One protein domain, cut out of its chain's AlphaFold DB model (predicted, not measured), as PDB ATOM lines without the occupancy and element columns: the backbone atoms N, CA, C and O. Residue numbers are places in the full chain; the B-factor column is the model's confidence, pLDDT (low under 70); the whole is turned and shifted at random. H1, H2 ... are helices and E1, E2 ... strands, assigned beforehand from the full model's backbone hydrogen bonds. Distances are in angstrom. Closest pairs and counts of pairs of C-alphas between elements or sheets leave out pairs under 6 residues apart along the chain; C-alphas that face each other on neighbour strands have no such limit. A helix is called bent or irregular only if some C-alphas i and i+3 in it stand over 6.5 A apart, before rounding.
ATOM      1  N   LEU A 443     323.357  76.979  22.881       81.81
ATOM      2  CA  LEU A 443     321.898  76.921  22.742       81.81
ATOM      3  C   LEU A 443     321.280  78.283  22.389       81.81
ATOM      4  O   LEU A 443     320.083  78.355  22.115       81.81
ATOM      5  N   LEU A 444     322.068  79.362  22.404       80.75
ATOM      6  CA  LEU A 444     321.639  80.699  21.983       80.75
ATOM      7  C   LEU A 444     321.835  80.927  20.482       80.75
ATOM      8  O   LEU A 444     321.111  81.721  19.881       80.75
ATOM      9  N   SER A 445     322.802  80.247  19.862       64.88
ATOM     10  CA  SER A 445     323.081  80.395  18.436       64.88
ATOM     11  C   SER A 445     322.053  79.633  17.605       64.88
ATOM     12  O   SER A 445     322.121  78.414  17.480       64.88
ATOM     13  N   SER A 446     321.120  80.345  16.971       54.78
ATOM     14  CA  SER A 446     320.501  79.819  15.754       54.78
ATOM     15  C   SER A 446     321.554  79.826  14.649       54.78
ATOM     16  O   SER A 446     322.231  80.844  14.492       54.78
ATOM     17  N   ASP A 447     321.637  78.779  13.827       50.22
ATOM     18  CA  ASP A 447     322.164  78.931  12.469       50.22
ATOM     19  C   ASP A 447     321.260  79.948  11.747       50.22
ATOM     20  O   ASP A 447     320.280  79.606  11.090       50.22
ATOM     21  N   ALA A 448     321.553  81.240  11.925       43.81
ATOM     22  CA  ALA A 448     320.698  82.376  11.576       43.81
ATOM     23  C   ALA A 448     320.486  82.544  10.060       43.81
ATOM     24  O   ALA A 448     319.908  83.529   9.605       43.81
ATOM     25  N   ARG A 449     320.974  81.594   9.256       48.34
ATOM     26  CA  ARG A 449     320.922  81.617   7.794       48.34
ATOM     27  C   ARG A 449     319.865  80.687   7.197       48.34
ATOM     28  O   ARG A 449     319.703  80.712   5.980       48.34
ATOM     29  N   HIS A 450     319.138  79.893   7.991       58.34
ATOM     30  CA  HIS A 450     318.106  78.999   7.452       58.34
ATOM     31  C   HIS A 450     316.697  79.600   7.580       58.34
ATOM     32  O   HIS A 450     316.249  79.968   8.664       58.34
ATOM     33  N   LYS A 451     315.981  79.719   6.452       64.31
ATOM     34  CA  LYS A 451     314.525  79.926   6.476       64.31
ATOM     35  C   LYS A 451     313.899  78.629   6.997       64.31
ATOM     36  O   LYS A 451     314.319  77.573   6.529       64.31
ATOM     37  N   PRO A 452     312.906  78.688   7.901       68.25
ATOM     38  CA  PRO A 452     312.332  77.472   8.448       68.25
ATOM     39  C   PRO A 452     311.701  76.646   7.336       68.25
ATOM     40  O   PRO A 452     310.985  77.191   6.491       68.25
ATOM     41  N   GLY A 453     311.907  75.335   7.380       75.38
ATOM     42  CA  GLY A 453     311.273  74.414   6.449       75.38
ATOM     43  C   GLY A 453     309.750  74.446   6.564       75.38
ATOM     44  O   GLY A 453     309.069  74.214   5.577       75.38
ATOM     45  N   ARG A 454     309.189  74.762   7.742       87.00
ATOM     46  CA  ARG A 454     307.734  74.788   7.986       87.00
ATOM     47  C   ARG A 454     307.320  75.882   8.963       87.00
ATOM     48  O   ARG A 454     308.062  76.200   9.893       87.00
ATOM     49  N   ARG A 455     306.114  76.432   8.786       89.62
ATOM     50  CA  ARG A 455     305.490  77.384   9.726       89.62
ATOM     51  C   ARG A 455     304.038  77.027  10.006       89.62
ATOM     52  O   ARG A 455     303.334  76.591   9.099       89.62
ATOM     53  N   PHE A 456     303.603  77.265  11.237       92.31
ATOM     54  CA  PHE A 456     302.263  76.954  11.723       92.31
ATOM     55  C   PHE A 456     301.534  78.228  12.142       92.31
ATOM     56  O   PHE A 456     302.083  79.062  12.862       92.31
ATOM     57  N   PHE A 457     300.282  78.352  11.713       91.69
ATOM     58  CA  PHE A 457     299.430  79.505  11.974       91.69
ATOM     59  C   PHE A 457     298.087  79.047  12.531       91.69
ATOM     60  O   PHE A 457     297.469  78.129  11.991       91.69
ATOM     61  N   LEU A 458     297.626  79.716  13.587       92.50
ATOM     62  CA  LEU A 458     296.235  79.647  14.015       92.50
ATOM     63  C   LEU A 458     295.462  80.742  13.270       92.50
ATOM     64  O   LEU A 458     295.753  81.925  13.436       92.50
ATOM     65  N   VAL A 459     294.506  80.351  12.433       91.06
ATOM     66  CA  VAL A 459     293.746  81.262  11.571       91.06
ATOM     67  C   VAL A 459     292.317  81.352  12.092       91.06
ATOM     68  O   VAL A 459     291.594  80.357  12.069       91.06
ATOM     69  N   LYS A 460     291.925  82.535  12.581       89.88
ATOM     70  CA  LYS A 460     290.551  82.819  13.028       89.88
ATOM     71  C   LYS A 460     289.655  83.132  11.834       89.88
ATOM     72  O   LYS A 460     288.740  82.361  11.575       89.88
ATOM     73  N   ASP A 461     290.023  84.155  11.063       89.00
ATOM     74  CA  ASP A 461     289.218  84.647   9.940       89.00
ATOM     75  C   ASP A 461     289.917  84.406   8.598       89.00
ATOM     76  O   ASP A 461     289.446  83.618   7.783       89.00
ATOM     77  N   GLU A 462     291.083  85.019   8.371       90.81
ATOM     78  CA  GLU A 462     291.828  84.863   7.119       90.81
ATOM     79  C   GLU A 462     293.351  84.857   7.304       90.81
ATOM     80  O   GLU A 462     293.893  85.389   8.275       90.81
ATOM     81  N   ILE A 463     294.057  84.256   6.341       89.06
ATOM     82  CA  ILE A 463     295.512  84.359   6.196       89.06
ATOM     83  C   ILE A 463     295.874  84.742   4.758       89.06
ATOM     84  O   ILE A 463     295.421  84.129   3.791       89.06
ATOM     85  N   GLN A 464     296.722  85.764   4.632       87.12
ATOM     86  CA  GLN A 464     297.276  86.226   3.360       87.12
ATOM     87  C   GLN A 464     298.387  85.268   2.911       87.12
ATOM     88  O   GLN A 464     299.502  85.309   3.436       87.12
ATOM     89  N   LEU A 465     298.082  84.400   1.949       83.31
ATOM     90  CA  LEU A 465     298.997  83.397   1.406       83.31
ATOM     91  C   LEU A 465     299.992  83.994   0.406       83.31
ATOM     92  O   LEU A 465     301.134  83.542   0.363       83.31
ATOM     93  N   SER A 466     299.610  85.053  -0.318       77.50
ATOM     94  CA  SER A 466     300.454  85.752  -1.309       77.50
ATOM     95  C   SER A 466     301.786  86.273  -0.747       77.50
ATOM     96  O   SER A 466     302.750  86.475  -1.483       77.50
ATOM     97  N   ARG A 467     301.879  86.445   0.576       79.44
ATOM     98  CA  ARG A 467     303.101  86.862   1.283       79.44
ATOM     99  C   ARG A 467     304.140  85.744   1.421       79.44
ATOM    100  O   ARG A 467     305.275  86.014   1.816       79.44
ATOM    101  N   TYR A 468     303.770  84.496   1.140       76.44
ATOM    102  CA  TYR A 468     304.590  83.316   1.388       76.44
ATOM    103  C   TYR A 468     304.836  82.545   0.090       76.44
ATOM    104  O   TYR A 468     303.908  82.184  -0.623       76.44
ATOM    105  N   LYS A 469     306.099  82.211  -0.186       76.88
ATOM    106  CA  LYS A 469     306.454  81.248  -1.238       76.88
ATOM    107  C   LYS A 469     306.550  79.857  -0.621       76.88
ATOM    108  O   LYS A 469     307.587  79.533  -0.054       76.88
ATOM    109  N   PHE A 470     305.476  79.074  -0.677       78.81
ATOM    110  CA  PHE A 470     305.404  77.732  -0.088       78.81
ATOM    111  C   PHE A 470     305.060  76.670  -1.139       78.81
ATOM    112  O   PHE A 470     304.542  76.954  -2.214       78.81
ATOM    113  N   SER A 471     305.367  75.426  -0.801       77.06
ATOM    114  CA  SER A 471     305.207  74.244  -1.647       77.06
ATOM    115  C   SER A 471     303.913  73.486  -1.369       77.06
ATOM    116  O   SER A 471     303.244  73.022  -2.288       77.06
ATOM    117  N   ASN A 472     303.541  73.380  -0.093       82.50
ATOM    118  CA  ASN A 472     302.346  72.684   0.355       82.50
ATOM    119  C   ASN A 472     301.667  73.471   1.471       82.50
ATOM    120  O   ASN A 472     302.332  74.079   2.314       82.50
ATOM    121  N   LEU A 473     300.342  73.394   1.493       87.75
ATOM    122  CA  LEU A 473     299.490  73.869   2.571       87.75
ATOM    123  C   LEU A 473     298.796  72.664   3.201       87.75
ATOM    124  O   LEU A 473     298.215  71.832   2.501       87.75
ATOM    125  N   ARG A 474     298.847  72.553   4.527       91.00
ATOM    126  CA  ARG A 474     298.127  71.516   5.275       91.00
ATOM    127  C   ARG A 474     297.228  72.149   6.320       91.00
ATOM    128  O   ARG A 474     297.662  73.036   7.043       91.00
ATOM    129  N   ILE A 475     296.000  71.659   6.430       91.75
ATOM    130  CA  ILE A 475     295.061  72.041   7.488       91.75
ATOM    131  C   ILE A 475     294.882  70.837   8.406       91.75
ATOM    132  O   ILE A 475     294.508  69.756   7.944       91.75
ATOM    133  N   TRP A 476     295.193  71.005   9.687       93.31
ATOM    134  CA  TRP A 476     295.246  69.910  10.652       93.31
ATOM    135  C   TRP A 476     293.939  69.747  11.433       93.31
ATOM    136  O   TRP A 476     293.429  70.714  11.987       93.31
ATOM    137  N   HIS A 477     293.473  68.497  11.558       89.19
ATOM    138  CA  HIS A 477     292.219  68.121  12.243       89.19
ATOM    139  C   HIS A 477     292.419  66.993  13.266       89.19
ATOM    140  O   HIS A 477     291.495  66.254  13.591       89.19
ATOM    141  N   HIS A 478     293.658  66.769  13.713       90.06
ATOM    142  CA  HIS A 478     293.960  65.715  14.679       90.06
ATOM    143  C   HIS A 478     295.124  66.122  15.598       90.06
ATOM    144  O   HIS A 478     296.263  66.207  15.118       90.06
ATOM    145  N   PRO A 479     294.907  66.263  16.925       90.38
ATOM    146  CA  PRO A 479     295.927  66.743  17.862       90.38
ATOM    147  C   PRO A 479     297.234  65.953  17.822       90.38
ATOM    148  O   PRO A 479     298.292  66.515  17.558       90.38
ATOM    149  N   ARG A 480     297.174  64.622  17.962       90.31
ATOM    150  CA  ARG A 480     298.374  63.763  17.940       90.31
ATOM    151  C   ARG A 480     299.257  63.955  16.698       90.31
ATOM    152  O   ARG A 480     300.483  63.898  16.817       90.31
ATOM    153  N   ARG A 481     298.652  64.133  15.512       90.56
ATOM    154  CA  ARG A 481     299.385  64.262  14.244       90.56
ATOM    155  C   ARG A 481     299.950  65.669  14.061       90.56
ATOM    156  O   ARG A 481     301.118  65.776  13.699       90.56
ATOM    157  N   LEU A 482     299.178  66.709  14.398       93.25
ATOM    158  CA  LEU A 482     299.675  68.088  14.416       93.25
ATOM    159  C   LEU A 482     300.886  68.218  15.345       93.25
ATOM    160  O   LEU A 482     301.936  68.687  14.920       93.25
ATOM    161  N   LEU A 483     300.754  67.772  16.600       93.31
ATOM    162  CA  LEU A 483     301.832  67.864  17.588       93.31
ATOM    163  C   LEU A 483     303.069  67.078  17.123       93.31
ATOM    164  O   LEU A 483     304.193  67.527  17.316       93.31
ATOM    165  N   GLY A 484     302.875  65.947  16.435       91.88
ATOM    166  CA  GLY A 484     303.957  65.217  15.768       91.88
ATOM    167  C   GLY A 484     304.649  66.018  14.654       91.88
ATOM    168  O   GLY A 484     305.878  66.031  14.604       91.88
ATOM    169  N   SER A 485     303.888  66.711  13.795       91.31
ATOM    170  CA  SER A 485     304.434  67.581  12.734       91.31
ATOM    171  C   SER A 485     305.203  68.773  13.312       91.31
ATOM    172  O   SER A 485     306.302  69.087  12.850       91.31
ATOM    173  N   LEU A 486     304.672  69.390  14.372       91.50
ATOM    174  CA  LEU A 486     305.332  70.469  15.103       91.50
ATOM    175  C   LEU A 486     306.661  70.009  15.707       91.50
ATOM    176  O   LEU A 486     307.679  70.652  15.466       91.50
ATOM    177  N   ILE A 487     306.677  68.871  16.417       90.94
ATOM    178  CA  ILE A 487     307.917  68.275  16.946       90.94
ATOM    179  C   ILE A 487     308.912  68.063  15.806       90.94
ATOM    180  O   ILE A 487     310.040  68.528  15.899       90.94
ATOM    181  N   GLY A 488     308.494  67.414  14.714       87.62
ATOM    182  CA  GLY A 488     309.364  67.174  13.561       87.62
ATOM    183  C   GLY A 488     309.955  68.462  12.985       87.62
ATOM    184  O   GLY A 488     311.138  68.501  12.672       87.62
ATOM    185  N   SER A 489     309.163  69.532  12.919       87.81
ATOM    186  CA  SER A 489     309.610  70.838  12.422       87.81
ATOM    187  C   SER A 489     310.634  71.480  13.360       87.81
ATOM    188  O   SER A 489     311.702  71.874  12.909       87.81
ATOM    189  N   LEU A 490     310.378  71.493  14.673       86.81
ATOM    190  CA  LEU A 490     311.343  71.981  15.669       86.81
ATOM    191  C   LEU A 490     312.644  71.165  15.668       86.81
ATOM    192  O   LEU A 490     313.727  71.709  15.876       86.81
ATOM    193  N   MET A 491     312.548  69.856  15.418       81.75
ATOM    194  CA  MET A 491     313.701  68.962  15.349       81.75
ATOM    195  C   MET A 491     314.579  69.186  14.108       81.75
ATOM    196  O   MET A 491     315.765  68.861  14.153       81.75
ATOM    197  N   LEU A 492     314.027  69.713  13.015       77.88
ATOM    198  CA  LEU A 492     314.790  70.010  11.798       77.88
ATOM    199  C   LEU A 492     315.604  71.305  11.931       77.88
ATOM    200  O   LEU A 492     316.735  71.357  11.464       77.88
ATOM    201  N   GLU A 493     315.086  72.303  12.646       73.56
ATOM    202  CA  GLU A 493     315.719  73.620  12.836       73.56
ATOM    203  C   GLU A 493     316.802  73.644  13.953       73.56
ATOM    204  O   GLU A 493     317.179  74.704  14.457       73.56
ATOM    205  N   ARG A 494     317.270  72.477  14.431       65.06
ATOM    206  CA  ARG A 494     317.986  72.314  15.718       65.06
ATOM    207  C   ARG A 494     319.337  73.050  15.824       65.06
ATOM    208  O   ARG A 494     320.333  72.564  15.295       65.06
ATOM    209  N   ALA A 495     319.360  74.100  16.660       65.88
ATOM    210  CA  ALA A 495     320.480  74.550  17.521       65.88
ATOM    211  C   ALA A 495     320.055  75.559  18.632       65.88
ATOM    212  O   ALA A 495     320.906  76.179  19.256       65.88
ATOM    213  N   ASN A 496     318.750  75.761  18.891       81.56
ATOM    214  CA  ASN A 496     318.250  76.885  19.708       81.56
ATOM    215  C   ASN A 496     317.389  76.434  20.910       81.56
ATOM    216  O   ASN A 496     316.567  75.517  20.791       81.56
ATOM    217  N   ILE A 497     317.535  77.112  22.055       88.19
ATOM    218  CA  ILE A 497     316.745  76.918  23.278       88.19
ATOM    219  C   ILE A 497     315.229  77.064  23.067       88.19
ATOM    220  O   ILE A 497     314.472  76.265  23.615       88.19
ATOM    221  N   ALA A 498     314.763  77.995  22.231       88.62
ATOM    222  CA  ALA A 498     313.339  78.173  21.931       88.62
ATOM    223  C   ALA A 498     312.707  76.884  21.387       88.62
ATOM    224  O   ALA A 498     311.595  76.510  21.764       88.62
ATOM    225  N   TYR A 499     313.438  76.169  20.530       89.50
ATOM    226  CA  TYR A 499     312.974  74.914  19.946       89.50
ATOM    227  C   TYR A 499     313.053  73.752  20.929       89.50
ATOM    228  O   TYR A 499     312.215  72.860  20.859       89.50
ATOM    229  N   LEU A 500     314.002  73.765  21.870       90.56
ATOM    230  CA  LEU A 500     314.056  72.786  22.959       90.56
ATOM    231  C   LEU A 500     312.881  72.948  23.929       90.56
ATOM    232  O   LEU A 500     312.250  71.954  24.290       90.56
ATOM    233  N   ILE A 501     312.558  74.190  24.303       92.81
ATOM    234  CA  ILE A 501     311.364  74.518  25.095       92.81
ATOM    235  C   ILE A 501     310.118  74.046  24.342       92.81
ATOM    236  O   ILE A 501     309.292  73.328  24.905       92.81
ATOM    237  N   GLY A 502     310.014  74.367  23.049       92.25
ATOM    238  CA  GLY A 502     308.895  73.920  22.223       92.25
ATOM    239  C   GLY A 502     308.794  72.407  22.092       92.25
ATOM    240  O   GLY A 502     307.705  71.855  22.230       92.25
ATOM    241  N   GLU A 503     309.911  71.707  21.900       93.19
ATOM    242  CA  GLU A 503     309.933  70.247  21.838       93.19
ATOM    243  C   GLU A 503     309.407  69.646  23.150       93.19
ATOM    244  O   GLU A 503     308.546  68.766  23.121       93.19
ATOM    245  N   ALA A 504     309.856  70.163  24.295       94.12
ATOM    246  CA  ALA A 504     309.417  69.734  25.620       94.12
ATOM    247  C   ALA A 504     307.922  69.984  25.871       94.12
ATOM    248  O   ALA A 504     307.204  69.074  26.303       94.12
ATOM    249  N   GLU A 505     307.433  71.190  25.575       94.19
ATOM    250  CA  GLU A 505     306.020  71.539  25.736       94.19
ATOM    251  C   GLU A 505     305.122  70.650  24.864       94.19
ATOM    252  O   GLU A 505     304.151  70.064  25.350       94.19
ATOM    253  N   ILE A 506     305.465  70.512  23.582       94.12
ATOM    254  CA  ILE A 506     304.631  69.831  22.588       94.12
ATOM    255  C   ILE A 506     304.635  68.317  22.811       94.12
ATOM    256  O   ILE A 506     303.575  67.695  22.722       94.12
ATOM    257  N   ARG A 507     305.778  67.711  23.165       94.56
ATOM    258  CA  ARG A 507     305.835  66.289  23.554       94.56
ATOM    259  C   ARG A 507     304.988  66.005  24.792       94.56
ATOM    260  O   ARG A 507     304.226  65.042  24.790       94.56
ATOM    261  N   SER A 508     305.050  66.873  25.804       94.50
ATOM    262  CA  SER A 508     304.255  66.727  27.033       94.50
ATOM    263  C   SER A 508     302.747  66.793  26.765       94.50
ATOM    264  O   SER A 508     301.974  66.045  27.357       94.50
ATOM    265  N   LEU A 509     302.313  67.659  25.843       92.44
ATOM    266  CA  LEU A 509     300.912  67.723  25.409       92.44
ATOM    267  C   LEU A 509     300.516  66.501  24.577       92.44
ATOM    268  O   LEU A 509     299.411  65.978  24.711       92.44
ATOM    269  N   ARG A 510     301.423  66.016  23.725       93.19
ATOM    270  CA  ARG A 510     301.175  64.876  22.837       93.19
ATOM    271  C   ARG A 510     300.916  63.577  23.603       93.19
ATOM    272  O   ARG A 510     300.132  62.768  23.113       93.19
ATOM    273  N   LEU A 511     301.502  63.414  24.794       92.69
ATOM    274  CA  LEU A 511     301.279  62.257  25.673       92.69
ATOM    275  C   LEU A 511     299.800  62.012  26.000       92.69
ATOM    276  O   LEU A 511     299.406  60.860  26.142       92.69
ATOM    277  N   GLN A 512     298.976  63.063  26.068       89.38
ATOM    278  CA  GLN A 512     297.537  62.948  26.352       89.38
ATOM    279  C   GLN A 512     296.764  62.201  25.254       89.38
ATOM    280  O   GLN A 512     295.645  61.753  25.478       89.38
ATOM    281  N   TYR A 513     297.357  62.074  24.064       89.62
ATOM    282  CA  TYR A 513     296.731  61.488  22.880       89.62
ATOM    283  C   TYR A 513     297.410  60.187  22.423       89.62
ATOM    284  O   TYR A 513     297.139  59.718  21.316       89.62
ATOM    285  N   MET A 514     298.337  59.639  23.214       90.00
ATOM    286  CA  MET A 514     299.097  58.423  22.895       90.00
ATOM    287  C   MET A 514     298.527  57.192  23.603       90.00
ATOM    288  O   MET A 514     297.954  57.303  24.683       90.00
ATOM    289  N   SER A 515     298.716  56.017  22.998       87.25
ATOM    290  CA  SER A 515     298.450  54.732  23.655       87.25
ATOM    291  C   SER A 515     299.547  54.403  24.665       87.25
ATOM    292  O   SER A 515     300.680  54.857  24.511       87.25
ATOM    293  N   ASP A 516     299.249  53.566  25.658       83.00
ATOM    294  CA  ASP A 516     300.216  53.220  26.710       83.00
ATOM    295  C   ASP A 516     301.521  52.625  26.155       83.00
ATOM    296  O   ASP A 516     302.598  53.018  26.586       83.00
ATOM    297  N   ALA A 517     301.446  51.799  25.104       81.69
ATOM    298  CA  ALA A 517     302.628  51.229  24.447       81.69
ATOM    299  C   ALA A 517     303.569  52.279  23.820       81.69
ATOM    300  O   ALA A 517     304.770  52.054  23.704       81.69
ATOM    301  N   GLU A 518     303.042  53.426  23.386       83.81
ATOM    302  CA  GLU A 518     303.845  54.503  22.792       83.81
ATOM    303  C   GLU A 518     304.323  55.526  23.827       83.81
ATOM    304  O   GLU A 518     305.262  56.283  23.556       83.81
ATOM    305  N   ARG A 519     303.668  55.577  24.993       89.56
ATOM    306  CA  ARG A 519     303.953  56.566  26.035       89.56
ATOM    307  C   ARG A 519     305.333  56.363  26.630       89.56
ATOM    308  O   ARG A 519     306.038  57.356  26.770       89.56
ATOM    309  N   ASP A 520     305.751  55.127  26.888       88.00
ATOM    310  CA  ASP A 520     307.055  54.837  27.497       88.00
ATOM    311  C   ASP A 520     308.206  55.454  26.692       88.00
ATOM    312  O   ASP A 520     308.960  56.280  27.203       88.00
ATOM    313  N   ALA A 521     308.271  55.176  25.387       87.62
ATOM    314  CA  ALA A 521     309.305  55.734  24.516       87.62
ATOM    315  C   ALA A 521     309.244  57.270  24.404       87.62
ATOM    316  O   ALA A 521     310.257  57.916  24.126       87.62
ATOM    317  N   GLU A 522     308.071  57.883  24.569       92.00
ATOM    318  CA  GLU A 522     307.941  59.341  24.554       92.00
ATOM    319  C   GLU A 522     308.348  59.971  25.899       92.00
ATOM    320  O   GLU A 522     308.969  61.039  25.899       92.00
ATOM    321  N   LEU A 523     308.101  59.296  27.028       93.38
ATOM    322  CA  LEU A 523     308.592  59.691  28.354       93.38
ATOM    323  C   LEU A 523     310.125  59.686  28.399       93.38
ATOM    324  O   LEU A 523     310.728  60.654  28.860       93.38
ATOM    325  N   GLU A 524     310.769  58.668  27.828       92.81
ATOM    326  CA  GLU A 524     312.236  58.598  27.752       92.81
ATOM    327  C   GLU A 524     312.846  59.740  26.916       92.81
ATOM    328  O   GLU A 524     313.942  60.222  27.210       92.81
ATOM    329  N   LYS A 525     312.133  60.229  25.892       93.25
ATOM    330  CA  LYS A 525     312.553  61.417  25.125       93.25
ATOM    331  C   LYS A 525     312.385  62.710  25.916       93.25
ATOM    332  O   LYS A 525     313.217  63.607  25.767       93.25
ATOM    333  N   LEU A 526     311.331  62.818  26.729       94.25
ATOM    334  CA  LEU A 526     311.137  63.956  27.632       94.25
ATOM    335  C   LEU A 526     312.237  64.024  28.688       94.25
ATOM    336  O   LEU A 526     312.770  65.102  28.937       94.25
ATOM    337  N   GLU A 527     312.639  62.888  29.249       93.12
ATOM    338  CA  GLU A 527     313.776  62.839  30.168       93.12
ATOM    339  C   GLU A 527     315.077  63.299  29.505       93.12
ATOM    340  O   GLU A 527     315.831  64.082  30.084       93.12
ATOM    341  N   GLY A 528     315.304  62.904  28.249       91.50
ATOM    342  CA  GLY A 528     316.437  63.386  27.463       91.50
ATOM    343  C   GLY A 528     316.486  64.911  27.311       91.50
ATOM    344  O   GLY A 528     317.575  65.479  27.218       91.50
ATOM    345  N   LEU A 529     315.332  65.590  27.304       93.25
ATOM    346  CA  LEU A 529     315.235  67.055  27.226       93.25
ATOM    347  C   LEU A 529     315.552  67.748  28.557       93.25
ATOM    348  O   LEU A 529     315.929  68.920  28.544       93.25
ATOM    349  N   LEU A 530     315.459  67.050  29.696       94.12
ATOM    350  CA  LEU A 530     315.759  67.637  31.004       94.12
ATOM    351  C   LEU A 530     317.223  68.060  31.128       94.12
ATOM    352  O   LEU A 530     317.486  69.066  31.781       94.12
ATOM    353  N   ALA A 531     318.155  67.341  30.493       91.12
ATOM    354  CA  ALA A 531     319.579  67.680  30.517       91.12
ATOM    355  C   ALA A 531     319.860  69.084  29.941       91.12
ATOM    356  O   ALA A 531     320.277  69.953  30.709       91.12
ATOM    357  N   PRO A 532     319.584  69.370  28.651       91.12
ATOM    358  CA  PRO A 532     319.864  70.690  28.088       91.12
ATOM    359  C   PRO A 532     318.990  71.803  28.692       91.12
ATOM    360  O   PRO A 532     319.460  72.929  28.827       91.12
ATOM    361  N   LEU A 533     317.743  71.517  29.096       93.19
ATOM    362  CA  LEU A 533     316.889  72.518  29.754       93.19
ATOM    363  C   LEU A 533     317.439  72.940  31.119       93.19
ATOM    364  O   LEU A 533     317.453  74.126  31.442       93.19
ATOM    365  N   SER A 534     317.897  71.978  31.918       92.12
ATOM    366  CA  SER A 534     318.426  72.250  33.257       92.12
ATOM    367  C   SER A 534     319.791  72.922  33.187       92.12
ATOM    368  O   SER A 534     320.063  73.833  33.967       92.12
ATOM    369  N   GLU A 535     320.638  72.509  32.248       89.69
ATOM    370  CA  GLU A 535     321.917  73.158  31.959       89.69
ATOM    371  C   GLU A 535     321.713  74.638  31.590       89.69
ATOM    372  O   GLU A 535     322.342  75.528  32.162       89.69
ATOM    373  N   PHE A 536     320.785  74.920  30.672       90.75
ATOM    374  CA  PHE A 536     320.536  76.285  30.218       90.75
ATOM    375  C   PHE A 536     319.836  77.155  31.267       90.75
ATOM    376  O   PHE A 536     320.134  78.344  31.386       90.75
ATOM    377  N   HIS A 537     318.936  76.570  32.062       92.44
ATOM    378  CA  HIS A 537     318.309  77.260  33.187       92.44
ATOM    379  C   HIS A 537     319.353  77.794  34.170       92.44
ATOM    380  O   HIS A 537     319.261  78.944  34.590       92.44
ATOM    381  N   GLU A 538     320.359  76.988  34.521       89.69
ATOM    382  CA  GLU A 538     321.454  77.432  35.392       89.69
ATOM    383  C   GLU A 538     322.264  78.558  34.767       89.69
ATOM    384  O   GLU A 538     322.548  79.551  35.434       89.69
ATOM    385  N   PHE A 539     322.587  78.425  33.483       89.31
ATOM    386  CA  PHE A 539     323.305  79.459  32.753       89.31
ATOM    387  C   PHE A 539     322.560  80.799  32.798       89.31
ATOM    388  O   PHE A 539     323.165  81.827  33.103       89.31
ATOM    389  N   CYS A 540     321.237  80.792  32.611       90.38
ATOM    390  CA  CYS A 540     320.408  81.996  32.672       90.38
ATOM    391  C   CYS A 540     320.420  82.687  34.041       90.38
ATOM    392  O   CYS A 540     320.297  83.906  34.088       90.38
ATOM    393  N   GLN A 541     320.617  81.969  35.153       88.75
ATOM    394  CA  GLN A 541     320.646  82.602  36.481       88.75
ATOM    395  C   GLN A 541     321.811  83.591  36.651       88.75
ATOM    396  O   GLN A 541     321.729  84.483  37.492       88.75
ATOM    397  N   SER A 542     322.868  83.469  35.841       87.06
ATOM    398  CA  SER A 542     324.014  84.387  35.848       87.06
ATOM    399  C   SER A 542     323.808  85.678  35.040       87.06
ATOM    400  O   SER A 542     324.622  86.590  35.159       87.06
ATOM    401  N   SER A 543     322.736  85.792  34.242       90.19
ATOM    402  CA  SER A 543     322.466  86.961  33.391       90.19
ATOM    403  C   SER A 543     320.996  87.402  33.480       90.19
ATOM    404  O   SER A 543     320.112  86.664  33.034       90.19
ATOM    405  N   PRO A 544     320.704  88.614  33.997       90.75
ATOM    406  CA  PRO A 544     319.334  89.121  34.118       90.75
ATOM    407  C   PRO A 544     318.568  89.167  32.791       90.75
ATOM    408  O   PRO A 544     317.381  88.849  32.758       90.75
ATOM    409  N   GLU A 545     319.244  89.513  31.693       91.19
ATOM    410  CA  GLU A 545     318.642  89.598  30.356       91.19
ATOM    411  C   GLU A 545     318.201  88.220  29.844       91.19
ATOM    412  O   GLU A 545     317.069  88.043  29.381       91.19
ATOM    413  N   LEU A 546     319.073  87.214  29.975       89.75
ATOM    414  CA  LEU A 546     318.760  85.840  29.581       89.75
ATOM    415  C   LEU A 546     317.649  85.255  30.450       89.75
ATOM    416  O   LEU A 546     316.734  84.613  29.930       89.75
ATOM    417  N   LYS A 547     317.702  85.516  31.758       90.44
ATOM    418  CA  LYS A 547     316.673  85.105  32.711       90.44
ATOM    419  C   LYS A 547     315.304  85.669  32.334       90.44
ATOM    420  O   LYS A 547     314.368  84.894  32.156       90.44
ATOM    421  N   ALA A 548     315.206  86.983  32.128       89.25
ATOM    422  CA  ALA A 548     313.959  87.644  31.743       89.25
ATOM    423  C   ALA A 548     313.383  87.094  30.426       89.25
ATOM    424  O   ALA A 548     312.168  86.986  30.277       89.25
ATOM    425  N   THR A 549     314.254  86.711  29.491       89.19
ATOM    426  CA  THR A 549     313.846  86.216  28.172       89.19
ATOM    427  C   THR A 549     313.358  84.763  28.206       89.19
ATOM    428  O   THR A 549     312.357  84.437  27.569       89.19
ATOM    429  N   TRP A 550     314.050  83.872  28.926       91.06
ATOM    430  CA  TRP A 550     313.872  82.422  28.761       91.06
ATOM    431  C   TRP A 550     313.272  81.697  29.964       91.06
ATOM    432  O   TRP A 550     312.669  80.637  29.779       91.06
ATOM    433  N   GLU A 551     313.405  82.230  31.184       91.44
ATOM    434  CA  GLU A 551     313.045  81.507  32.412       91.44
ATOM    435  C   GLU A 551     311.579  81.067  32.411       91.44
ATOM    436  O   GLU A 551     311.291  79.898  32.656       91.44
ATOM    437  N   ASN A 552     310.655  81.956  32.037       91.25
ATOM    438  CA  ASN A 552     309.230  81.627  31.989       91.25
ATOM    439  C   ASN A 552     308.935  80.466  31.018       91.25
ATOM    440  O   ASN A 552     308.219  79.530  31.369       91.25
ATOM    441  N   GLY A 553     309.544  80.465  29.827       91.38
ATOM    442  CA  GLY A 553     309.385  79.376  28.857       91.38
ATOM    443  C   GLY A 553     309.926  78.042  29.379       91.38
ATOM    444  O   GLY A 553     309.248  77.016  29.292       91.38
ATOM    445  N   ILE A 554     311.112  78.053  29.996       93.88
ATOM    446  CA  ILE A 554     311.721  76.853  30.591       93.88
ATOM    447  C   ILE A 554     310.852  76.314  31.730       93.88
ATOM    448  O   ILE A 554     310.583  75.113  31.783       93.88
ATOM    449  N   LEU A 555     310.379  77.184  32.626       94.50
ATOM    450  CA  LEU A 555     309.528  76.790  33.744       94.50
ATOM    451  C   LEU A 555     308.157  76.305  33.261       94.50
ATOM    452  O   LEU A 555     307.641  75.321  33.786       94.50
ATOM    453  N   ARG A 556     307.580  76.892  32.210       94.62
ATOM    454  CA  ARG A 556     306.336  76.395  31.604       94.62
ATOM    455  C   ARG A 556     306.508  75.000  31.010       94.62
ATOM    456  O   ARG A 556     305.671  74.126  31.258       94.62
ATOM    457  N   ALA A 557     307.606  74.753  30.298       94.81
ATOM    458  CA  ALA A 557     307.957  73.419  29.817       94.81
ATOM    459  C   ALA A 557     308.153  72.430  30.978       94.81
ATOM    460  O   ALA A 557     307.528  71.368  30.992       94.81
ATOM    461  N   ALA A 558     308.942  72.800  31.992       95.25
ATOM    462  CA  ALA A 558     309.187  71.972  33.171       95.25
ATOM    463  C   ALA A 558     307.887  71.651  33.925       95.25
ATOM    464  O   ALA A 558     307.669  70.504  34.316       95.25
ATOM    465  N   LYS A 559     306.977  72.623  34.077       95.31
ATOM    466  CA  LYS A 559     305.677  72.426  34.728       95.31
ATOM    467  C   LYS A 559     304.843  71.372  34.005       95.31
ATOM    468  O   LYS A 559     304.280  70.502  34.668       95.31
ATOM    469  N   ARG A 560     304.799  71.396  32.670       93.44
ATOM    470  CA  ARG A 560     304.101  70.360  31.888       93.44
ATOM    471  C   ARG A 560     304.767  68.994  32.008       93.44
ATOM    472  O   ARG A 560     304.071  68.005  32.215       93.44
ATOM    473  N   ILE A 561     306.097  68.949  31.940       94.56
ATOM    474  CA  ILE A 561     306.875  67.715  32.098       94.56
ATOM    475  C   ILE A 561     306.639  67.082  33.480       94.56
ATOM    476  O   ILE A 561     306.502  65.862  33.581       94.56
ATOM    477  N   SER A 562     306.527  67.900  34.534       92.94
ATOM    478  CA  SER A 562     306.344  67.439  35.920       92.94
ATOM    479  C   SER A 562     305.074  66.621  36.153       92.94
ATOM    480  O   SER A 562     304.996  65.889  37.136       92.94
ATOM    481  N   GLY A 563     304.089  66.720  35.251       89.81
ATOM    482  CA  GLY A 563     302.895  65.877  35.282       89.81
ATOM    483  C   GLY A 563     303.164  64.412  34.927       89.81
ATOM    484  O   GLY A 563     302.296  63.574  35.156       89.81
ATOM    485  N   TYR A 564     304.341  64.095  34.377       91.62
ATOM    486  CA  TYR A 564     304.649  62.772  33.830       91.62
ATOM    487  C   TYR A 564     305.958  62.168  34.345       91.62
ATOM    488  O   TYR A 564     306.014  60.959  34.554       91.62
ATOM    489  N   ILE A 565     307.005  62.976  34.550       92.12
ATOM    490  CA  ILE A 565     308.329  62.501  34.992       92.12
ATOM    491  C   ILE A 565     308.905  63.373  36.113       92.12
ATOM    492  O   ILE A 565     308.548  64.542  36.274       92.12
ATOM    493  N   SER A 566     309.823  62.795  36.894       91.00
ATOM    494  CA  SER A 566     310.532  63.508  37.963       91.00
ATOM    495  C   SER A 566     311.415  64.610  37.386       91.00
ATOM    496  O   SER A 566     312.230  64.359  36.503       91.00
ATOM    497  N   LEU A 567     311.319  65.813  37.949       92.81
ATOM    498  CA  LEU A 567     312.193  66.919  37.572       92.81
ATOM    499  C   LEU A 567     313.509  66.919  38.364       92.81
ATOM    500  O   LEU A 567     313.527  66.485  39.521       92.81
ATOM    501  N   PRO A 568     314.588  67.475  37.788       92.25
ATOM    502  CA  PRO A 568     315.801  67.810  38.524       92.25
ATOM    503  C   PRO A 568     315.503  68.823  39.634       92.25
ATOM    504  O   PRO A 568     314.670  69.719  39.469       92.25
ATOM    505  N   GLU A 569     316.211  68.709  40.758       90.06
ATOM    506  CA  GLU A 569     315.939  69.470  41.987       90.06
ATOM    507  C   GLU A 569     315.878  70.987  41.769       90.06
ATOM    508  O   GLU A 569     314.982  71.656  42.284       90.06
ATOM    509  N   LYS A 570     316.784  71.535  40.956       88.50
ATOM    510  CA  LYS A 570     316.842  72.976  40.674       88.50
ATOM    511  C   LYS A 570     315.600  73.477  39.928       88.50
ATOM    512  O   LYS A 570     315.032  74.491  40.323       88.50
ATOM    513  N   LEU A 571     315.131  72.743  38.915       92.38
ATOM    514  CA  LEU A 571     313.886  73.074  38.209       92.38
ATOM    515  C   LEU A 571     312.663  72.874  39.111       92.38
ATOM    516  O   LEU A 571     311.760  73.707  39.123       92.38
ATOM    517  N   ALA A 572     312.642  71.802  39.907       92.12
ATOM    518  CA  ALA A 572     311.558  71.541  40.849       92.12
ATOM    519  C   ALA A 572     311.431  72.652  41.907       92.12
ATOM    520  O   ALA A 572     310.320  73.052  42.252       92.12
ATOM    521  N   THR A 573     312.557  73.169  42.404       91.62
ATOM    522  CA  THR A 573     312.595  74.288  43.354       91.62
ATOM    523  C   THR A 573     312.139  75.590  42.700       91.62
ATOM    524  O   THR A 573     311.289  76.276  43.265       91.62
ATOM    525  N   ALA A 574     312.605  75.894  41.485       91.00
ATOM    526  CA  ALA A 574     312.181  77.085  40.746       91.00
ATOM    527  C   ALA A 574     310.672  77.090  40.432       91.00
ATOM    528  O   ALA A 574     310.024  78.133  40.488       91.00
ATOM    529  N   LEU A 575     310.076  75.922  40.174       93.00
ATOM    530  CA  LEU A 575     308.627  75.789  39.983       93.00
ATOM    531  C   LEU A 575     307.800  76.022  41.249       93.00
ATOM    532  O   LEU A 575     306.624  76.355  41.143       93.00
ATOM    533  N   LYS A 576     308.371  75.806  42.438       89.62
ATOM    534  CA  LYS A 576     307.671  76.071  43.703       89.62
ATOM    535  C   LYS A 576     307.639  77.560  44.034       89.62
ATOM    536  O   LYS A 576     306.709  77.997  44.702       89.62
ATOM    537  N   SER A 577     308.636  78.321  43.586       87.44
ATOM    538  CA  SER A 577     308.728  79.762  43.838       87.44
ATOM    539  C   SER A 577     307.953  80.623  42.836       87.44
ATOM    540  O   SER A 577     307.744  81.800  43.110       87.44
ATOM    541  N   HIS A 578     307.496  80.060  41.713       86.06
ATOM    542  CA  HIS A 578     306.802  80.802  40.657       86.06
ATOM    543  C   HIS A 578     305.417  80.225  40.356       86.06
ATOM    544  O   HIS A 578     305.240  79.013  40.229       86.06
ATOM    545  N   GLN A 579     304.434  81.102  40.150       84.12
ATOM    546  CA  GLN A 579     303.140  80.713  39.596       84.12
ATOM    547  C   GLN A 579     303.223  80.724  38.065       84.12
ATOM    548  O   GLN A 579     303.260  81.779  37.441       84.12
ATOM    549  N   ILE A 580     303.273  79.536  37.462       89.81
ATOM    550  CA  ILE A 580     303.463  79.366  36.017       89.81
ATOM    551  C   ILE A 580     302.148  78.959  35.351       89.81
ATOM    552  O   ILE A 580     301.564  77.934  35.709       89.81
ATOM    553  N   ASN A 581     301.710  79.739  34.361       86.94
ATOM    554  CA  ASN A 581     300.531  79.433  33.554       86.94
ATOM    555  C   ASN A 581     300.891  78.479  32.394       86.94
ATOM    556  O   ASN A 581     301.825  78.731  31.631       86.94
ATOM    557  N   THR A 582     300.133  77.386  32.246       89.69
ATOM    558  CA  THR A 582     300.299  76.370  31.194       89.69
ATOM    559  C   THR A 582     299.200  76.379  30.124       89.69
ATOM    560  O   THR A 582     299.154  75.456  29.309       89.69
ATOM    561  N   ASP A 583     298.353  77.404  30.071       91.12
ATOM    562  CA  ASP A 583     297.214  77.510  29.146       91.12
ATOM    563  C   ASP A 583     297.624  77.924  27.726       91.12
ATOM    564  O   ASP A 583     296.809  77.893  26.809       91.12
ATOM    565  N   ARG A 584     298.891  78.302  27.516       91.25
ATOM    566  CA  ARG A 584     299.419  78.776  26.225       91.25
ATOM    567  C   ARG A 584     300.698  78.070  25.809       91.25
ATOM    568  O   ARG A 584     301.506  77.716  26.665       91.25
ATOM    569  N   ILE A 585     300.914  77.907  24.509       91.12
ATOM    570  CA  ILE A 585     302.143  77.354  23.920       91.12
ATOM    571  C   ILE A 585     302.841  78.388  23.036       91.12
ATOM    572  O   ILE A 585     302.174  79.200  22.401       91.12
ATOM    573  N   GLY A 586     304.168  78.322  22.935       86.56
ATOM    574  CA  GLY A 586     304.951  79.223  22.080       86.56
ATOM    575  C   GLY A 586     305.332  80.552  22.751       86.56
ATOM    576  O   GLY A 586     305.206  80.665  23.967       86.56
ATOM    577  N   PRO A 587     305.831  81.539  21.988       87.19
ATOM    578  CA  PRO A 587     306.170  81.432  20.574       87.19
ATOM    579  C   PRO A 587     307.470  80.629  20.387       87.19
ATOM    580  O   PRO A 587     308.426  80.766  21.144       87.19
ATOM    581  N   PHE A 588     307.519  79.805  19.343       86.88
ATOM    582  CA  PHE A 588     308.721  79.098  18.880       86.88
ATOM    583  C   PHE A 588     309.102  79.644  17.504       86.88
ATOM    584  O   PHE A 588     309.041  78.946  16.489       86.88
ATOM    585  N   SER A 589     309.374  80.948  17.456       78.62
ATOM    586  CA  SER A 589     309.596  81.665  16.203       78.62
ATOM    587  C   SER A 589     310.832  81.129  15.468       78.62
ATOM    588  O   SER A 589     311.844  80.872  16.120       78.62
ATOM    589  N   PRO A 590     310.779  80.969  14.132       79.56
ATOM    590  CA  PRO A 590     309.672  81.295  13.225       79.56
ATOM    591  C   PRO A 590     308.690  80.137  12.954       79.56
ATOM    592  O   PRO A 590     307.756  80.328  12.176       79.56
ATOM    593  N   VAL A 591     308.877  78.956  13.561       85.81
ATOM    594  CA  VAL A 591     308.013  77.771  13.363       85.81
ATOM    595  C   VAL A 591     306.601  78.016  13.900       85.81
ATOM    596  O   VAL A 591     305.624  77.767  13.196       85.81
ATOM    597  N   LEU A 592     306.498  78.543  15.121       87.75
ATOM    598  CA  LEU A 592     305.253  79.009  15.731       87.75
ATOM    599  C   LEU A 592     305.451  80.470  16.170       87.75
ATOM    600  O   LEU A 592     306.000  80.708  17.243       87.75
ATOM    601  N   PRO A 593     305.085  81.460  15.343       83.31
ATOM    602  CA  PRO A 593     305.499  82.849  15.551       83.31
ATOM    603  C   PRO A 593     304.807  83.551  16.727       83.31
ATOM    604  O   PRO A 593     305.338  84.534  17.232       83.31
ATOM    605  N   VAL A 594     303.640  83.069  17.159       87.31
ATOM    606  CA  VAL A 594     302.802  83.710  18.185       87.31
ATOM    607  C   VAL A 594     302.451  82.692  19.268       87.31
ATOM    608  O   VAL A 594     302.364  81.497  18.984       87.31
ATOM    609  N   GLU A 595     302.254  83.156  20.505       89.62
ATOM    610  CA  GLU A 595     301.658  82.318  21.548       89.62
ATOM    611  C   GLU A 595     300.239  81.899  21.167       89.62
ATOM    612  O   GLU A 595     299.422  82.721  20.755       89.62
ATOM    613  N   VAL A 596     299.929  80.622  21.359       91.06
ATOM    614  CA  VAL A 596     298.614  80.059  21.066       91.06
ATOM    615  C   VAL A 596     297.984  79.539  22.347       91.06
ATOM    616  O   VAL A 596     298.599  78.749  23.064       91.06
ATOM    617  N   ALA A 597     296.753  79.961  22.622       92.50
ATOM    618  CA  ALA A 597     295.977  79.468  23.749       92.50
ATOM    619  C   ALA A 597     295.432  78.055  23.461       92.50
ATOM    620  O   ALA A 597     294.991  77.749  22.349       92.50
ATOM    621  N   LEU A 598     295.529  77.153  24.439       90.81
ATOM    622  CA  LEU A 598     295.160  75.742  24.286       90.81
ATOM    623  C   LEU A 598     293.647  75.555  24.130       90.81
ATOM    624  O   LEU A 598     293.213  74.654  23.412       90.81
ATOM    625  N   ASP A 599     292.857  76.415  24.761       90.75
ATOM    626  CA  ASP A 599     291.402  76.492  24.621       90.75
ATOM    627  C   ASP A 599     290.961  76.924  23.215       90.75
ATOM    628  O   ASP A 599     289.888  76.520  22.780       90.75
ATOM    629  N   GLU A 600     291.791  77.658  22.470       90.44
ATOM    630  CA  GLU A 600     291.571  77.950  21.047       90.44
ATOM    631  C   GLU A 600     292.117  76.840  20.133       90.44
ATOM    632  O   GLU A 600     291.484  76.467  19.140       90.44
ATOM    633  N   LEU A 601     293.274  76.263  20.474       90.00
ATOM    634  CA  LEU A 601     293.942  75.237  19.669       90.00
ATOM    635  C   LEU A 601     293.152  73.924  19.603       90.00
ATOM    636  O   LEU A 601     293.046  73.320  18.536       90.00
ATOM    637  N   MET A 602     292.615  73.452  20.730       87.94
ATOM    638  CA  MET A 602     291.948  72.146  20.772       87.94
ATOM    639  C   MET A 602     290.638  72.119  19.968       87.94
ATOM    640  O   MET A 602     290.437  71.170  19.204       87.94
ATOM    641  N   PRO A 603     289.762  73.141  20.033       87.25
ATOM    642  CA  PRO A 603     288.618  73.251  19.131       87.25
ATOM    643  C   PRO A 603     289.010  73.361  17.657       87.25
ATOM    644  O   PRO A 603     288.301  72.804  16.815       87.25
ATOM    645  N   ALA A 604     290.138  74.013  17.346       88.00
ATOM    646  CA  ALA A 604     290.609  74.166  15.969       88.00
ATOM    647  C   ALA A 604     290.901  72.833  15.272       88.00
ATOM    648  O   ALA A 604     290.815  72.720  14.050       88.00
ATOM    649  N   LEU A 605     291.201  71.804  16.065       88.69
ATOM    650  CA  LEU A 605     291.557  70.470  15.599       88.69
ATOM    651  C   LEU A 605     290.349  69.547  15.439       88.69
ATOM    652  O   LEU A 605     290.534  68.376  15.127       88.69
ATOM    653  N   LYS A 606     289.116  70.022  15.649       85.56
ATOM    654  CA  LYS A 606     287.919  69.217  15.374       85.56
ATOM    655  C   LYS A 606     287.668  69.144  13.861       85.56
ATOM    656  O   LYS A 606     287.697  70.204  13.225       85.56
ATOM    657  N   PRO A 607     287.385  67.957  13.291       83.12
ATOM    658  CA  PRO A 607     287.021  67.832  11.883       83.12
ATOM    659  C   PRO A 607     285.664  68.494  11.605       83.12
ATOM    660  O   PRO A 607     284.834  68.645  12.505       83.12
ATOM    661  N   GLY A 608     285.426  68.847  10.343       81.62
ATOM    662  CA  GLY A 608     284.189  69.469   9.877       81.62
ATOM    663  C   GLY A 608     284.315  70.966   9.585       81.62
ATOM    664  O   GLY A 608     285.246  71.648  10.014       81.62
ATOM    665  N   GLY A 609     283.345  71.479   8.828       85.38
ATOM    666  CA  GLY A 609     283.343  72.850   8.318       85.38
ATOM    667  C   GLY A 609     284.017  72.988   6.953       85.38
ATOM    668  O   GLY A 609     284.394  71.995   6.320       85.38
ATOM    669  N   ARG A 610     284.129  74.234   6.484       87.25
ATOM    670  CA  ARG A 610     284.719  74.559   5.184       87.25
ATOM    671  C   ARG A 610     285.740  75.682   5.304       87.25
ATOM    672  O   ARG A 610     285.734  76.455   6.256       87.25
ATOM    673  N   VAL A 611     286.609  75.771   4.315       88.56
ATOM    674  CA  VAL A 611     287.569  76.860   4.129       88.56
ATOM    675  C   VAL A 611     287.516  77.267   2.665       88.56
ATOM    676  O   VAL A 611     287.301  76.414   1.807       88.56
ATOM    677  N   LEU A 612     287.679  78.549   2.368       87.62
ATOM    678  CA  LEU A 612     287.725  79.060   1.000       87.62
ATOM    679  C   LEU A 612     289.161  79.460   0.670       87.62
ATOM    680  O   LEU A 612     289.745  80.285   1.370       87.62
ATOM    681  N   LEU A 613     289.729  78.890  -0.390       85.50
ATOM    682  CA  LEU A 613     290.922  79.448  -1.024       85.50
ATOM    683  C   LEU A 613     290.478  80.410  -2.122       85.50
ATOM    684  O   LEU A 613     289.702  80.022  -2.994       85.50
ATOM    685  N   THR A 614     290.946  81.655  -2.077       83.88
ATOM    686  CA  THR A 614     290.525  82.702  -3.017       83.88
ATOM    687  C   THR A 614     291.716  83.289  -3.769       83.88
ATOM    688  O   THR A 614     292.732  83.626  -3.156       83.88
ATOM    689  N   SER A 615     291.581  83.436  -5.081       78.75
ATOM    690  CA  SER A 615     292.386  84.310  -5.941       78.75
ATOM    691  C   SER A 615     291.490  85.424  -6.501       78.75
ATOM    692  O   SER A 615     290.274  85.389  -6.299       78.75
ATOM    693  N   ASN A 616     292.064  86.396  -7.216       70.81
ATOM    694  CA  ASN A 616     291.286  87.468  -7.854       70.81
ATOM    695  C   ASN A 616     290.215  86.946  -8.830       70.81
ATOM    696  O   ASN A 616     289.219  87.628  -9.053       70.81
ATOM    697  N   GLU A 617     290.380  85.732  -9.365       69.88
ATOM    698  CA  GLU A 617     289.489  85.164 -10.385       69.88
ATOM    699  C   GLU A 617     288.700  83.931  -9.914       69.88
ATOM    700  O   GLU A 617     287.710  83.554 -10.543       69.88
ATOM    701  N   ARG A 618     289.106  83.267  -8.818       74.62
ATOM    702  CA  ARG A 618     288.534  81.971  -8.407       74.62
ATOM    703  C   ARG A 618     288.356  81.844  -6.901       74.62
ATOM    704  O   ARG A 618     289.209  82.241  -6.113       74.62
ATOM    705  N   GLN A 619     287.274  81.178  -6.502       81.00
ATOM    706  CA  GLN A 619     287.062  80.712  -5.133       81.00
ATOM    707  C   GLN A 619     286.931  79.190  -5.129       81.00
ATOM    708  O   GLN A 619     286.097  78.629  -5.839       81.00
ATOM    709  N   MET A 620     287.744  78.517  -4.319       82.50
ATOM    710  CA  MET A 620     287.724  77.066  -4.171       82.50
ATOM    711  C   MET A 620     287.308  76.694  -2.740       82.50
ATOM    712  O   MET A 620     288.103  76.862  -1.810       82.50
ATOM    713  N   PRO A 621     286.077  76.190  -2.532       83.31
ATOM    714  CA  PRO A 621     285.651  75.680  -1.239       83.31
ATOM    715  C   PRO A 621     286.286  74.320  -0.950       83.31
ATOM    716  O   PRO A 621     286.270  73.405  -1.770       83.31
ATOM    717  N   ILE A 622     286.799  74.179   0.262       82.69
ATOM    718  CA  ILE A 622     287.443  72.978   0.773       82.69
ATOM    719  C   ILE A 622     286.653  72.488   1.975       82.69
ATOM    720  O   ILE A 622     286.527  73.198   2.971       82.69
ATOM    721  N   ASN A 623     286.178  71.247   1.910       84.75
ATOM    722  CA  ASN A 623     285.596  70.576   3.066       84.75
ATOM    723  C   ASN A 623     286.709  70.026   3.967       84.75
ATOM    724  O   ASN A 623     287.612  69.325   3.507       84.75
ATOM    725  N   LEU A 624     286.634  70.330   5.261       85.00
ATOM    726  CA  LEU A 624     287.605  69.871   6.249       85.00
ATOM    727  C   LEU A 624     287.208  68.484   6.766       85.00
ATOM    728  O   LEU A 624     286.432  68.358   7.714       85.00
ATOM    729  N   SER A 625     287.723  67.434   6.131       80.50
ATOM    730  CA  SER A 625     287.457  66.039   6.505       80.50
ATOM    731  C   SER A 625     288.737  65.246   6.773       80.50
ATOM    732  O   SER A 625     289.801  65.553   6.232       80.50
ATOM    733  N   GLY A 626     288.621  64.176   7.564       83.25
ATOM    734  CA  GLY A 626     289.742  63.303   7.919       83.25
ATOM    735  C   GLY A 626     290.676  63.922   8.963       83.25
ATOM    736  O   GLY A 626     290.280  64.801   9.719       83.25
ATOM    737  N   ASN A 627     291.926  63.446   9.014       82.56
ATOM    738  CA  ASN A 627     292.919  63.885  10.009       82.56
ATOM    739  C   ASN A 627     293.730  65.119   9.573       82.56
ATOM    740  O   ASN A 627     294.265  65.846  10.413       82.56
ATOM    741  N   VAL A 628     293.892  65.305   8.264       88.38
ATOM    742  CA  VAL A 628     294.626  66.417   7.653       88.38
ATOM    743  C   VAL A 628     294.102  66.624   6.236       88.38
ATOM    744  O   VAL A 628     293.887  65.652   5.511       88.38
ATOM    745  N   SER A 629     293.913  67.875   5.842       85.81
ATOM    746  CA  SER A 629     293.610  68.258   4.461       85.81
ATOM    747  C   SER A 629     294.884  68.821   3.835       85.81
ATOM    748  O   SER A 629     295.433  69.792   4.352       85.81
ATOM    749  N   VAL A 630     295.393  68.187   2.775       83.56
ATOM    750  CA  VAL A 630     296.675  68.540   2.141       83.56
ATOM    751  C   VAL A 630     296.425  69.118   0.756       83.56
ATOM    752  O   VAL A 630     295.722  68.514  -0.047       83.56
ATOM    753  N   PHE A 631     297.061  70.250   0.472       77.25
ATOM    754  CA  PHE A 631     297.005  70.941  -0.810       77.25
ATOM    755  C   PHE A 631     298.432  71.167  -1.294       77.25
ATOM    756  O   PHE A 631     299.222  71.824  -0.613       77.25
ATOM    757  N   SER A 632     298.777  70.588  -2.444       68.12
ATOM    758  CA  SER A 632     300.105  70.750  -3.037       68.12
ATOM    759  C   SER A 632     300.074  71.780  -4.152       68.12
ATOM    760  O   SER A 632     299.112  71.820  -4.919       68.12
ATOM    761  N   SER A 633     301.142  72.568  -4.286       58.12
ATOM    762  CA  SER A 633     301.255  73.546  -5.372       58.12
ATOM    763  C   SER A 633     301.185  72.902  -6.766       58.12
ATOM    764  O   SER A 633     300.705  73.518  -7.708       58.12
ATOM    765  N   ARG A 634     301.583  71.625  -6.890       53.47
ATOM    766  CA  ARG A 634     301.517  70.831  -8.134       53.47
ATOM    767  C   ARG A 634     300.111  70.343  -8.489       53.47
ATOM    768  O   ARG A 634     299.869  69.997  -9.638       53.47
ATOM    769  N   SER A 635     299.190  70.312  -7.524       47.09
ATOM    770  CA  SER A 635     297.768  70.025  -7.765       47.09
ATOM    771  C   SER A 635     297.054  71.193  -8.457       47.09
ATOM    772  O   SER A 635     295.939  71.022  -8.940       47.09
ATOM    773  N   PHE A 636     297.692  72.365  -8.524       52.28
ATOM    774  CA  PHE A 636     297.223  73.531  -9.265       52.28
ATOM    775  C   PHE A 636     297.838  73.502 -10.670       52.28
ATOM    776  O   PHE A 636     298.727  74.277 -11.011       52.28
ATOM    777  N   SER A 637     297.425  72.531 -11.488       35.62
ATOM    778  CA  SER A 637     297.859  72.454 -12.884       35.62
ATOM    779  C   SER A 637     297.192  73.570 -13.694       35.62
ATOM    780  O   SER A 637     296.097  73.403 -14.228       35.62
ATOM    781  N   GLY A 638     297.855  74.719 -13.761       38.44
ATOM    782  CA  GLY A 638     297.463  75.856 -14.583       38.44
ATOM    783  C   GLY A 638     298.284  77.081 -14.202       38.44
ATOM    784  O   GLY A 638     298.138  77.578 -13.097       38.44
ATOM    785  N   LYS A 639     299.183  77.484 -15.103       39.56
ATOM    786  CA  LYS A 639     299.954  78.742 -15.161       39.56
ATOM    787  C   LYS A 639     299.617  79.788 -14.072       39.56
ATOM    788  O   LYS A 639     298.523  80.329 -14.076       39.56
ATOM    789  N   ASP A 640     300.586  80.085 -13.205       45.16
ATOM    790  CA  ASP A 640     300.761  81.344 -12.448       45.16
ATOM    791  C   ASP A 640     299.575  81.985 -11.688       45.16
ATOM    792  O   ASP A 640     299.647  83.159 -11.332       45.16
ATOM    793  N   GLU A 641     298.535  81.241 -11.308       52.38
ATOM    794  CA  GLU A 641     297.492  81.741 -10.392       52.38
ATOM    795  C   GLU A 641     297.612  81.099  -9.003       52.38
ATOM    796  O   GLU A 641     296.965  80.103  -8.672       52.38
ATOM    797  N   GLY A 642     298.470  81.670  -8.155       63.06
ATOM    798  CA  GLY A 642     298.509  81.324  -6.735       63.06
ATOM    799  C   GLY A 642     297.267  81.846  -6.004       63.06
ATOM    800  O   GLY A 642     296.868  82.992  -6.191       63.06
ATOM    801  N   PHE A 643     296.662  81.034  -5.131       71.06
ATOM    802  CA  PHE A 643     295.634  81.529  -4.210       71.06
ATOM    803  C   PHE A 643     296.227  82.604  -3.294       71.06
ATOM    804  O   PHE A 643     297.230  82.374  -2.616       71.06
ATOM    805  N   GLU A 644     295.601  83.777  -3.259       78.75
ATOM    806  CA  GLU A 644     296.095  84.925  -2.501       78.75
ATOM    807  C   GLU A 644     295.736  84.835  -1.022       78.75
ATOM    808  O   GLU A 644     296.515  85.268  -0.169       78.75
ATOM    809  N   LYS A 645     294.566  84.264  -0.710       87.31
ATOM    810  CA  LYS A 645     294.036  84.186   0.653       87.31
ATOM    811  C   LYS A 645     293.417  82.831   0.948       87.31
ATOM    812  O   LYS A 645     292.868  82.163   0.071       87.31
ATOM    813  N   LEU A 646     293.474  82.472   2.221       88.94
ATOM    814  CA  LEU A 646     292.665  81.417   2.810       88.94
ATOM    815  C   LEU A 646     291.707  82.066   3.808       88.94
ATOM    816  O   LEU A 646     292.163  82.756   4.718       88.94
ATOM    817  N   ILE A 647     290.407  81.818   3.650       90.62
ATOM    818  CA  ILE A 647     289.332  82.328   4.508       90.62
ATOM    819  C   ILE A 647     288.704  81.154   5.264       90.62
ATOM    820  O   ILE A 647     288.172  80.213   4.663       90.62
ATOM    821  N   ASN A 648     288.761  81.201   6.589       90.94
ATOM    822  CA  ASN A 648     288.089  80.260   7.470       90.94
ATOM    823  C   ASN A 648     286.595  80.607   7.555       90.94
ATOM    824  O   ASN A 648     286.240  81.715   7.934       90.94
ATOM    825  N   THR A 649     285.709  79.660   7.227       88.94
ATOM    826  CA  THR A 649     284.250  79.872   7.338       88.94
ATOM    827  C   THR A 649     283.646  79.219   8.584       88.94
ATOM    828  O   THR A 649     282.427  79.170   8.744       88.94
ATOM    829  N   ARG A 650     284.488  78.693   9.481       87.06
ATOM    830  CA  ARG A 650     284.070  78.113  10.761       87.06
ATOM    831  C   ARG A 650     283.959  79.188  11.838       87.06
ATOM    832  O   ARG A 650     284.671  80.179  11.817       87.06
ATOM    833  N   SER A 651     283.143  78.906  12.852       84.75
ATOM    834  CA  SER A 651     283.119  79.677  14.101       84.75
ATOM    835  C   SER A 651     284.357  79.449  14.978       84.75
ATOM    836  O   SER A 651     284.700  80.298  15.793       84.75
ATOM    837  N   ALA A 652     285.017  78.296  14.831       88.00
ATOM    838  CA  ALA A 652     286.269  77.973  15.508       88.00
ATOM    839  C   ALA A 652     287.467  78.241  14.580       88.00
ATOM    840  O   ALA A 652     287.330  78.060  13.365       88.00
ATOM    841  N   PRO A 653     288.642  78.608  15.123       91.38
ATOM    842  CA  PRO A 653     289.847  78.783  14.321       91.38
ATOM    843  C   PRO A 653     290.282  77.476  13.643       91.38
ATOM    844  O   PRO A 653     289.806  76.394  13.980       91.38
ATOM    845  N   ILE A 654     291.219  77.560  12.703       92.44
ATOM    846  CA  ILE A 654     291.867  76.399  12.077       92.44
ATOM    847  C   ILE A 654     293.388  76.484  12.218       92.44
ATOM    848  O   ILE A 654     293.948  77.576  12.320       92.44
ATOM    849  N   VAL A 655     294.072  75.338  12.183       92.69
ATOM    850  CA  VAL A 655     295.541  75.289  12.195       92.69
ATOM    851  C   VAL A 655     296.068  74.991  10.798       92.69
ATOM    852  O   VAL A 655     295.796  73.923  10.243       92.69
ATOM    853  N   VAL A 656     296.852  75.921  10.258       92.44
ATOM    854  CA  VAL A 656     297.457  75.834   8.925       92.44
ATOM    855  C   VAL A 656     298.969  75.657   9.048       92.44
ATOM    856  O   VAL A 656     299.635  76.429   9.729       92.44
ATOM    857  N   GLU A 657     299.515  74.652   8.369       92.12
ATOM    858  CA  GLU A 657     300.950  74.455   8.147       92.12
ATOM    859  C   GLU A 657     301.296  74.854   6.709       92.12
ATOM    860  O   GLU A 657     300.684  74.358   5.760       92.12
ATOM    861  N   LEU A 658     302.297  75.719   6.556       88.94
ATOM    862  CA  LEU A 658     302.917  76.051   5.273       88.94
ATOM    863  C   LEU A 658     304.301  75.400   5.204       88.94
ATOM    864  O   LEU A 658     305.127  75.616   6.096       88.94
ATOM    865  N   ASP A 659     304.549  74.612   4.157       85.44
ATOM    866  CA  ASP A 659     305.813  73.902   3.929       85.44
ATOM    867  C   ASP A 659     306.666  74.628   2.876       85.44
ATOM    868  O   ASP A 659     306.252  74.789   1.727       85.44
ATOM    869  N   PHE A 660     307.865  75.049   3.260       79.44
ATOM    870  CA  PHE A 660     308.851  75.787   2.469       79.44
ATOM    871  C   PHE A 660     310.010  74.899   1.986       79.44
ATOM    872  O   PHE A 660     310.940  75.409   1.364       79.44
TER     873      PHE A 660
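This is residues 443 to 660 of the 666 residues of an uncharacterized protein of Candidatus Riflebacteria bacterium (UniProt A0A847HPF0). Two lobes stand end to end: a sandwich of two four-stranded sheets, set roughly face to face, and a bundle of H2, H3 and H4 with H5 across its far side. H1 sits between them, packed on the sheet E1 E8 E3 E6 and on H2, while H6 is by an end of E8. The printed part has 218 residues with six named helices and eight named strands, in the order E1 E2 E3 H1 H2 H3 H4 H5 H6 E4 E5 E6 E7 E8; the class is mixed. The sheets, E1 E8 E3 E6 and E2 E7 E4 E5, are antiparallel throughout. The whole is compact, with a radius of gyration of the C-alphas of 18.9 A, yet elongated, spanning 60 by 39 by 28 A.

E1, residues 454 to 459, begins at C-alpha 454 (307.734, 74.788, 7.986). E2 is 462 to 464 and E3 472 to 476. H1, 479 to 492, is 20.1 A long, H2, 497 to 513, 25.3 A, and H3, 516 to 541, 37.1 A, with a kink of 26 degrees near residue 532. H4, 544 to 561, is 24.9 A long and irregular, C-alphas 549 and 552 being 7.5 A apart. H5 is 569 to 577, H6 598 to 604, E4 610 to 614, E5 619 to 623, E6 628 to 632 and E7 645 to 648. E8, 654 to 659, 16.3 A long, ends at C-alpha 659 (305.813, 73.902, 3.929).

H2, H3 and H4 form an up and down bundle, each running against the one before. H2 and H3, a helical hairpin, touch at Leu 511 and Arg 519, their closest C-alphas, 6.3 A apart. H4 touches H2 with residues 553 to 561 alone, closest at the C-alphas of Glu 505 and Ala 557, 4.9 A. H5 is about perpendicular to H4, at 82 degrees, and touches it, closest at the C-alphas of Leu 555 and Leu 575, 6.4 A. H1 touches H2 at a shallow tilt of 23 degrees, opposite ways, with the C-alphas of Leu 490 and Tyr 499 closest, 5.4 A. H1 and H6 are on the same face of the twisted sheet E1 E8 E3 E6, making two layers, helices on one face of a sheet; H1 has a height over the sheet of 10.1 A. In that sheet N 457 and O 656 are 2.8 A apart, N 474 and O 657 2.9 A, and N 473 and O 631 2.9 A, within hydrogen-bond range. In the other sheet N 463 and O 646 are 2.9 A apart, N 612 and O 647 2.9 A, and, in the hairpin E4 and E5, N 611 and O 622 2.9 A, also within range. Every O i to N i+4 pair is within range in H1 and H5, against 11 of 13 in H2, 18 of 22 in H3, 12 of 14 in H4 and 2 of 3 in H6.

The two C-alphas farthest apart, those of Glu 569 and Glu 617, are 60.7 A apart. The printed part has no cut. The links H5 to H6 and E6 to E7 are long; in the first, residues 584 to 585 pair antiparallel with 596 to 597. Mean pLDDT of the printed part is 84.9, and it is under 70 at residues 445 to 452, 494 to 495, 617 and 632 to 642.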